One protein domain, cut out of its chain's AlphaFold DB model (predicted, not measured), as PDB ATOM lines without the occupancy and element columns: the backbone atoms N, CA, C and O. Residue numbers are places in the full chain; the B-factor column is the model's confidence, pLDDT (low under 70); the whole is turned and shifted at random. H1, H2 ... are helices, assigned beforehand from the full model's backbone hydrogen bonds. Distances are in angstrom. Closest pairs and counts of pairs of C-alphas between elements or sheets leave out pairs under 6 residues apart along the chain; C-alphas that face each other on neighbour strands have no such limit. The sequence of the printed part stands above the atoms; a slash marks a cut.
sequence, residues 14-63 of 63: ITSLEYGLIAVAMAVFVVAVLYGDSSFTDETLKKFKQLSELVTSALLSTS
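Overview. This is residues 14 to 63 of the 63 residues of the protein "Minor fimbrial protein" of Actinobacillus pleuropneumoniae serotype 5b (strain L20) (UniProt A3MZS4). Two helices, H1 and then H2, follow each other nearly end to end in a long, slightly angled rod, with a small loop of residues 35 to 39 at the joint. Neither helix folds back on the other, and residues 14 to 30 and 47 to 63 stand free as two arms. The printed part has 50 residues with two named helices and no named strand, and its class is all helix. It is extended, with a radius of gyration of the C-alphas of 19.4 A and spans of 65 by 20 by 6 A.

Arrangement. H1, residues 16 to 34, and H2, residues 40 to 61, touch only at the corner by their tight link of 5 residues. H1 touches H2 with residues 32 to 34 alone, and H2 touches H1 with residues 40 to 42 alone; the closest C-alphas of the two helices, those of Val 33 and Phe 40, are 4.9 A apart. The helices run the same way at a shallow tilt of 25 degrees. In both, every O i to N i+4 pair is within hydrogen-bond range.

Along the chain. H1 begins at C-alpha 16 (-36.949, -42.084, -27.126) and is 26.8 A long from first to last C-alpha. H2 is 31.6 A long and ends at C-alpha 61 (-23.318, 7.071, 6.847).

Size, cuts and confidence. The C-alphas farthest apart, of Thr 15 and Ser 63, are 65.5 A apart. The printed part has no cut. Residues 14 and 63 have pLDDT under 70.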
ATOM      1  N   ILE A  14     -30.631 -40.774 -31.580       64.50
ATOM      2  CA  ILE A  14     -31.077 -40.604 -30.190       64.50
ATOM      3  C   ILE A  14     -32.433 -41.288 -30.009       64.50
ATOM      4  O   ILE A  14     -33.417 -40.975 -30.678       64.50
ATOM      5  N   THR A  15     -32.459 -42.275 -29.126       77.31
ATOM      6  CA  THR A  15     -33.620 -43.092 -28.781       77.31
ATOM      7  C   THR A  15     -34.621 -42.302 -27.934       77.31
ATOM      8  O   THR A  15     -34.257 -41.413 -27.165       77.31
ATOM      9  N   SER A  16     -35.907 -42.663 -27.995       80.50
ATOM     10  CA  SER A  16     -36.949 -42.084 -27.126       80.50
ATOM     11  C   SER A  16     -36.610 -42.192 -25.630       80.50
ATOM     12  O   SER A  16     -37.078 -41.386 -24.829       80.50
ATOM     13  N   LEU A  17     -35.774 -43.167 -25.259       80.25
ATOM     14  CA  LEU A  17     -35.260 -43.357 -23.906       80.25
ATOM     15  C   LEU A  17     -34.327 -42.218 -23.471       80.25
ATOM     16  O   LEU A  17     -34.456 -41.710 -22.360       80.25
ATOM     17  N   GLU A  18     -33.420 -41.784 -24.343       83.31
ATOM     18  CA  GLU A  18     -32.481 -40.694 -24.055       83.31
ATOM     19  C   GLU A  18     -33.203 -39.349 -23.961       83.31
ATOM     20  O   GLU A  18     -32.918 -38.565 -23.059       83.31
ATOM     21  N   TYR A  19     -34.213 -39.109 -24.807       85.25
ATOM     22  CA  TYR A  19     -35.083 -37.937 -24.661       85.25
ATOM     23  C   TYR A  19     -35.865 -37.958 -23.343       85.25
ATOM     24  O   TYR A  19     -35.999 -36.918 -22.700       85.25
ATOM     25  N   GLY A  20     -36.328 -39.134 -22.906       87.25
ATOM     26  CA  GLY A  20     -36.930 -39.305 -21.585       87.25
ATOM     27  C   GLY A  20     -35.958 -38.959 -20.454       87.25
ATOM     28  O   GLY A  20     -36.312 -38.210 -19.545       87.25
ATOM     29  N   LEU A  21     -34.711 -39.434 -20.537       91.81
ATOM     30  CA  LEU A  21     -33.682 -39.161 -19.532       91.81
ATOM     31  C   LEU A  21     -33.296 -37.673 -19.480       91.81
ATOM     32  O   LEU A  21     -33.200 -37.103 -18.393       91.81
ATOM     33  N   ILE A  22     -33.131 -37.027 -20.638       92.38
ATOM     34  CA  ILE A  22     -32.849 -35.587 -20.731       92.38
ATOM     35  C   ILE A  22     -34.013 -34.778 -20.151       92.38
ATOM     36  O   ILE A  22     -33.779 -33.844 -19.387       92.38
ATOM     37  N   ALA A  23     -35.260 -35.147 -20.454       93.38
ATOM     38  CA  ALA A  23     -36.434 -34.458 -19.922       93.38
ATOM     39  C   ALA A  23     -36.498 -34.526 -18.387       93.38
ATOM     40  O   ALA A  23     -36.773 -33.516 -17.739       93.38
ATOM     41  N   VAL A  24     -36.181 -35.682 -17.794       95.31
ATOM     42  CA  VAL A  24     -36.105 -35.836 -16.332       95.31
ATOM     43  C   VAL A  24     -34.972 -34.991 -15.748       95.31
ATOM     44  O   VAL A  24     -35.194 -34.266 -14.779       95.31
ATOM     45  N   ALA A  25     -33.779 -35.028 -16.349       95.88
ATOM     46  CA  ALA A  25     -32.648 -34.218 -15.900       95.88
ATOM     47  C   ALA A  25     -32.970 -32.714 -15.945       95.88
ATOM     48  O   ALA A  25     -32.696 -31.989 -14.988       95.88
ATOM     49  N   MET A  26     -33.619 -32.254 -17.020       96.00
ATOM     50  CA  MET A  26     -34.084 -30.873 -17.141       96.00
ATOM     51  C   MET A  26     -35.139 -30.523 -16.092       96.00
ATOM     52  O   MET A  26     -35.052 -29.457 -15.491       96.00
ATOM     53  N   ALA A  27     -36.109 -31.402 -15.833       95.38
ATOM     54  CA  ALA A  27     -37.139 -31.157 -14.827       95.38
ATOM     55  C   ALA A  27     -36.536 -30.990 -13.423       95.38
ATOM     56  O   ALA A  27     -36.854 -30.027 -12.728       95.38
ATOM     57  N   VAL A  28     -35.613 -31.877 -13.032       94.12
ATOM     58  CA  VAL A  28     -34.906 -31.781 -11.743       94.12
ATOM     59  C   VAL A  28     -34.080 -30.498 -11.667       94.12
ATOM     60  O   VAL A  28     -34.129 -29.802 -10.655       94.12
ATOM     61  N   PHE A  29     -33.364 -30.150 -12.739       93.38
ATOM     62  CA  PHE A  29     -32.572 -28.923 -12.792       93.38
ATOM     63  C   PHE A  29     -33.438 -27.667 -12.625       93.38
ATOM     64  O   PHE A  29     -33.121 -26.806 -11.809       93.38
ATOM     65  N   VAL A  30     -34.557 -27.578 -13.348       94.75
ATOM     66  CA  VAL A  30     -35.491 -26.447 -13.255       94.75
ATOM     67  C   VAL A  30     -36.039 -26.315 -11.836       94.75
ATOM     68  O   VAL A  30     -36.053 -25.211 -11.295       94.75
ATOM     69  N   VAL A  31     -36.444 -27.423 -11.213       91.94
ATOM     70  CA  VAL A  31     -36.935 -27.407  -9.830       91.94
ATOM     71  C   VAL A  31     -35.836 -26.955  -8.871       91.94
ATOM     72  O   VAL A  31     -36.081 -26.047  -8.094       91.94
ATOM     73  N   ALA A  32     -34.619 -27.491  -8.966       89.50
ATOM     74  CA  ALA A  32     -33.518 -27.120  -8.071       89.50
ATOM     75  C   ALA A  32     -33.095 -25.641  -8.191       89.50
ATOM     76  O   ALA A  32     -32.698 -25.015  -7.209       89.50
ATOM     77  N   VAL A  33     -33.165 -25.066  -9.396       94.06
ATOM     78  CA  VAL A  33     -32.791 -23.664  -9.635       94.06
ATOM     79  C   VAL A  33     -33.899 -22.699  -9.202       94.06
ATOM     80  O   VAL A  33     -33.600 -21.630  -8.658       94.06
ATOM     81  N   LEU A  34     -35.163 -23.052  -9.450       93.19
ATOM     82  CA  LEU A  34     -36.299 -22.133  -9.311       93.19
ATOM     83  C   LEU A  34     -37.147 -22.343  -8.052       93.19
ATOM     84  O   LEU A  34     -37.856 -21.424  -7.658       93.19
ATOM     85  N   TYR A  35     -37.124 -23.529  -7.445       87.00
ATOM     86  CA  TYR A  35     -38.042 -23.906  -6.372       87.00
ATOM     87  C   TYR A  35     -37.301 -24.475  -5.159       87.00
ATOM     88  O   TYR A  35     -36.334 -25.221  -5.284       87.00
ATOM     89  N   GLY A  36     -37.809 -24.154  -3.970       80.88
ATOM     90  CA  GLY A  36     -37.278 -24.618  -2.691       80.88
ATOM     91  C   GLY A  36     -36.542 -23.532  -1.909       80.88
ATOM     92  O   GLY A  36     -36.035 -22.553  -2.468       80.88
ATOM     93  N   ASP A  37     -36.495 -23.730  -0.594       75.69
ATOM     94  CA  ASP A  37     -35.721 -22.894   0.316       75.69
ATOM     95  C   ASP A  37     -34.237 -23.059  -0.024       75.69
ATOM     96  O   ASP A  37     -33.762 -24.187  -0.156       75.69
ATOM     97  N   SER A  38     -33.510 -21.950  -0.202       83.69
ATOM     98  CA  SER A  38     -32.128 -21.902  -0.726       83.69
ATOM     99  C   SER A  38     -31.940 -22.306  -2.197       83.69
ATOM    100  O   SER A  38     -30.827 -22.616  -2.624       83.69
ATOM    101  N   SER A  39     -33.005 -22.255  -3.006       89.94
ATOM    102  CA  SER A  39     -32.857 -22.333  -4.464       89.94
ATOM    103  C   SER A  39     -31.894 -21.257  -4.981       89.94
ATOM    104  O   SER A  39     -31.704 -20.199  -4.373       89.94
ATOM    105  N   PHE A  40     -31.293 -21.512  -6.144       90.69
ATOM    106  CA  PHE A  40     -30.327 -20.589  -6.746       90.69
ATOM    107  C   PHE A  40     -30.895 -19.166  -6.889       90.69
ATOM    108  O   PHE A  40     -30.199 -18.181  -6.629       90.69
ATOM    109  N   THR A  41     -32.168 -19.053  -7.279       93.44
ATOM    110  CA  THR A  41     -32.845 -17.756  -7.421       93.44
ATOM    111  C   THR A  41     -33.061 -17.044  -6.085       93.44
ATOM    112  O   THR A  41     -32.810 -15.840  -6.006       93.44
ATOM    113  N   ASP A  42     -33.444 -17.764  -5.027       93.69
ATOM    114  CA  ASP A  42     -33.619 -17.201  -3.682       93.69
ATOM    115  C   ASP A  42     -32.291 -16.701  -3.093       93.69
ATOM    116  O   ASP A  42     -32.192 -15.564  -2.627       93.69
ATOM    117  N   GLU A  43     -31.227 -17.499  -3.195       94.31
ATOM    118  CA  GLU A  43     -29.894 -17.095  -2.732       94.31
ATOM    119  C   GLU A  43     -29.357 -15.892  -3.512       94.31
ATOM    120  O   GLU A  43     -28.811 -14.950  -2.929       94.31
ATOM    121  N   THR A  44     -29.583 -15.863  -4.827       94.81
ATOM    122  CA  THR A  44     -29.235 -14.704  -5.658       94.81
ATOM    123  C   THR A  44     -29.986 -13.457  -5.190       94.81
ATOM    124  O   THR A  44     -29.373 -12.409  -4.977       94.81
ATOM    125  N   LEU A  45     -31.297 -13.561  -4.945       94.62
ATOM    126  CA  LEU A  45     -32.105 -12.455  -4.434       94.62
ATOM    127  C   LEU A  45     -31.612 -11.966  -3.066       94.62
ATOM    128  O   LEU A  45     -31.510 -10.755  -2.856       94.62
ATOM    129  N   LYS A  46     -31.265 -12.873  -2.144       96.31
ATOM    130  CA  LYS A  46     -30.692 -12.515  -0.836       96.31
ATOM    131  C   LYS A  46     -29.409 -11.706  -0.986       96.31
ATOM    132  O   LYS A  46     -29.272 -10.673  -0.334       96.31
ATOM    133  N   LYS A  47     -28.493 -12.122  -1.867       96.31
ATOM    134  CA  LYS A  47     -27.243 -11.384  -2.118       96.31
ATOM    135  C   LYS A  47     -27.498  -9.985  -2.671       96.31
ATOM    136  O   LYS A  47     -26.866  -9.034  -2.216       96.31
ATOM    137  N   PHE A  48     -28.452  -9.834  -3.588       97.38
ATOM    138  CA  PHE A  48     -28.829  -8.514  -4.098       97.38
ATOM    139  C   PHE A  48     -29.472  -7.626  -3.028       97.38
ATOM    140  O   PHE A  48     -29.162  -6.438  -2.970       97.38
ATOM    141  N   LYS A  49     -30.312  -8.182  -2.146       97.44
ATOM    142  CA  LYS A  49     -30.861  -7.438  -1.002       97.44
ATOM    143  C   LYS A  49     -29.760  -6.968  -0.054       97.44
ATOM    144  O   LYS A  49     -29.720  -5.786   0.265       97.44
ATOM    145  N   GLN A  50     -28.822  -7.850   0.300       97.44
ATOM    146  CA  GLN A  50     -27.661  -7.499   1.126       97.44
ATOM    147  C   GLN A  50     -26.831  -6.374   0.497       97.44
ATOM    148  O   GLN A  50     -26.432  -5.437   1.182       97.44
ATOM    149  N   LEU A  51     -26.598  -6.435  -0.817       97.06
ATOM    150  CA  LEU A  51     -25.901  -5.370  -1.532       97.06
ATOM    151  C   LEU A  51     -26.682  -4.050  -1.483       97.06
ATOM    152  O   LEU A  51     -26.091  -3.006  -1.220       97.06
ATOM    153  N   SER A  52     -27.996  -4.087  -1.713       96.88
ATOM    154  CA  SER A  52     -28.851  -2.898  -1.637       96.88
ATOM    155  C   SER A  52     -28.812  -2.265  -0.247       96.88
ATOM    156  O   SER A  52     -28.647  -1.054  -0.140       96.88
ATOM    157  N   GLU A  53     -28.924  -3.070   0.810       97.12
ATOM    158  CA  GLU A  53     -28.828  -2.609   2.200       97.12
ATOM    159  C   GLU A  53     -27.465  -1.979   2.488       97.12
ATOM    160  O   GLU A  53     -27.397  -0.909   3.094       97.12
ATOM    161  N   LEU A  54     -26.382  -2.590   1.999       96.88
ATOM    162  CA  LEU A  54     -25.031  -2.060   2.158       96.88
ATOM    163  C   LEU A  54     -24.871  -0.700   1.466       96.88
ATOM    164  O   LEU A  54     -24.316   0.227   2.052       96.88
ATOM    165  N   VAL A  55     -25.388  -0.561   0.242       96.44
ATOM    166  CA  VAL A  55     -25.362   0.704  -0.507       96.44
ATOM    167  C   VAL A  55     -26.175   1.777   0.216       96.44
ATOM    168  O   VAL A  55     -25.681   2.887   0.407       96.44
ATOM    169  N   THR A  56     -27.389   1.458   0.674       96.06
ATOM    170  CA  THR A  56     -28.216   2.393   1.449       96.06
ATOM    171  C   THR A  56     -27.529   2.802   2.750       96.06
ATOM    172  O   THR A  56     -27.488   3.986   3.071       96.06
ATOM    173  N   SER A  57     -26.938   1.852   3.477       95.31
ATOM    174  CA  SER A  57     -26.206   2.137   4.712       95.31
ATOM    175  C   SER A  57     -25.003   3.043   4.462       95.31
ATOM    176  O   SER A  57     -24.782   3.979   5.229       95.31
ATOM    177  N   ALA A  58     -24.230   2.795   3.403       95.69
ATOM    178  CA  ALA A  58     -23.084   3.627   3.057       95.69
ATOM    179  C   ALA A  58     -23.519   5.065   2.728       95.69
ATOM    180  O   ALA A  58     -22.921   6.013   3.236       95.69
ATOM    181  N   LEU A  59     -24.605   5.223   1.961       93.44
ATOM    182  CA  LEU A  59     -25.188   6.527   1.626       93.44
ATOM    183  C   LEU A  59     -25.678   7.298   2.861       93.44
ATOM    184  O   LEU A  59     -25.475   8.504   2.936       93.44
ATOM    185  N   LEU A  60     -26.285   6.615   3.834       90.81
ATOM    186  CA  LEU A  60     -26.746   7.238   5.081       90.81
ATOM    187  C   LEU A  60     -25.599   7.557   6.050       90.81
ATOM    188  O   LEU A  60     -25.713   8.477   6.845       90.81
ATOM    189  N   SER A  61     -24.496   6.803   6.006       82.56
ATOM    190  CA  SER A  61     -23.318   7.071   6.847       82.56
ATOM    191  C   SER A  61     -22.437   8.215   6.339       82.56
ATOM    192  O   SER A  61     -21.634   8.746   7.102       82.56
ATOM    193  N   THR A  62     -22.547   8.565   5.052       74.50
ATOM    194  CA  THR A  62     -21.772   9.655   4.444       74.50
ATOM    195  C   THR A  62     -22.489  11.009   4.483       74.50
ATOM    196  O   THR A  62     -21.857  12.008   4.140       74.50
ATOM    197  N   SER A  63     -23.777  11.042   4.848       54.28
ATOM    198  CA  SER A  63     -24.574  12.259   5.084       54.28
ATOM    199  C   SER A  63     -24.502  12.698   6.538       54.28
ATOM    200  O   SER A  63     -24.362  13.915   6.773       54.28
TER     201      SER A  63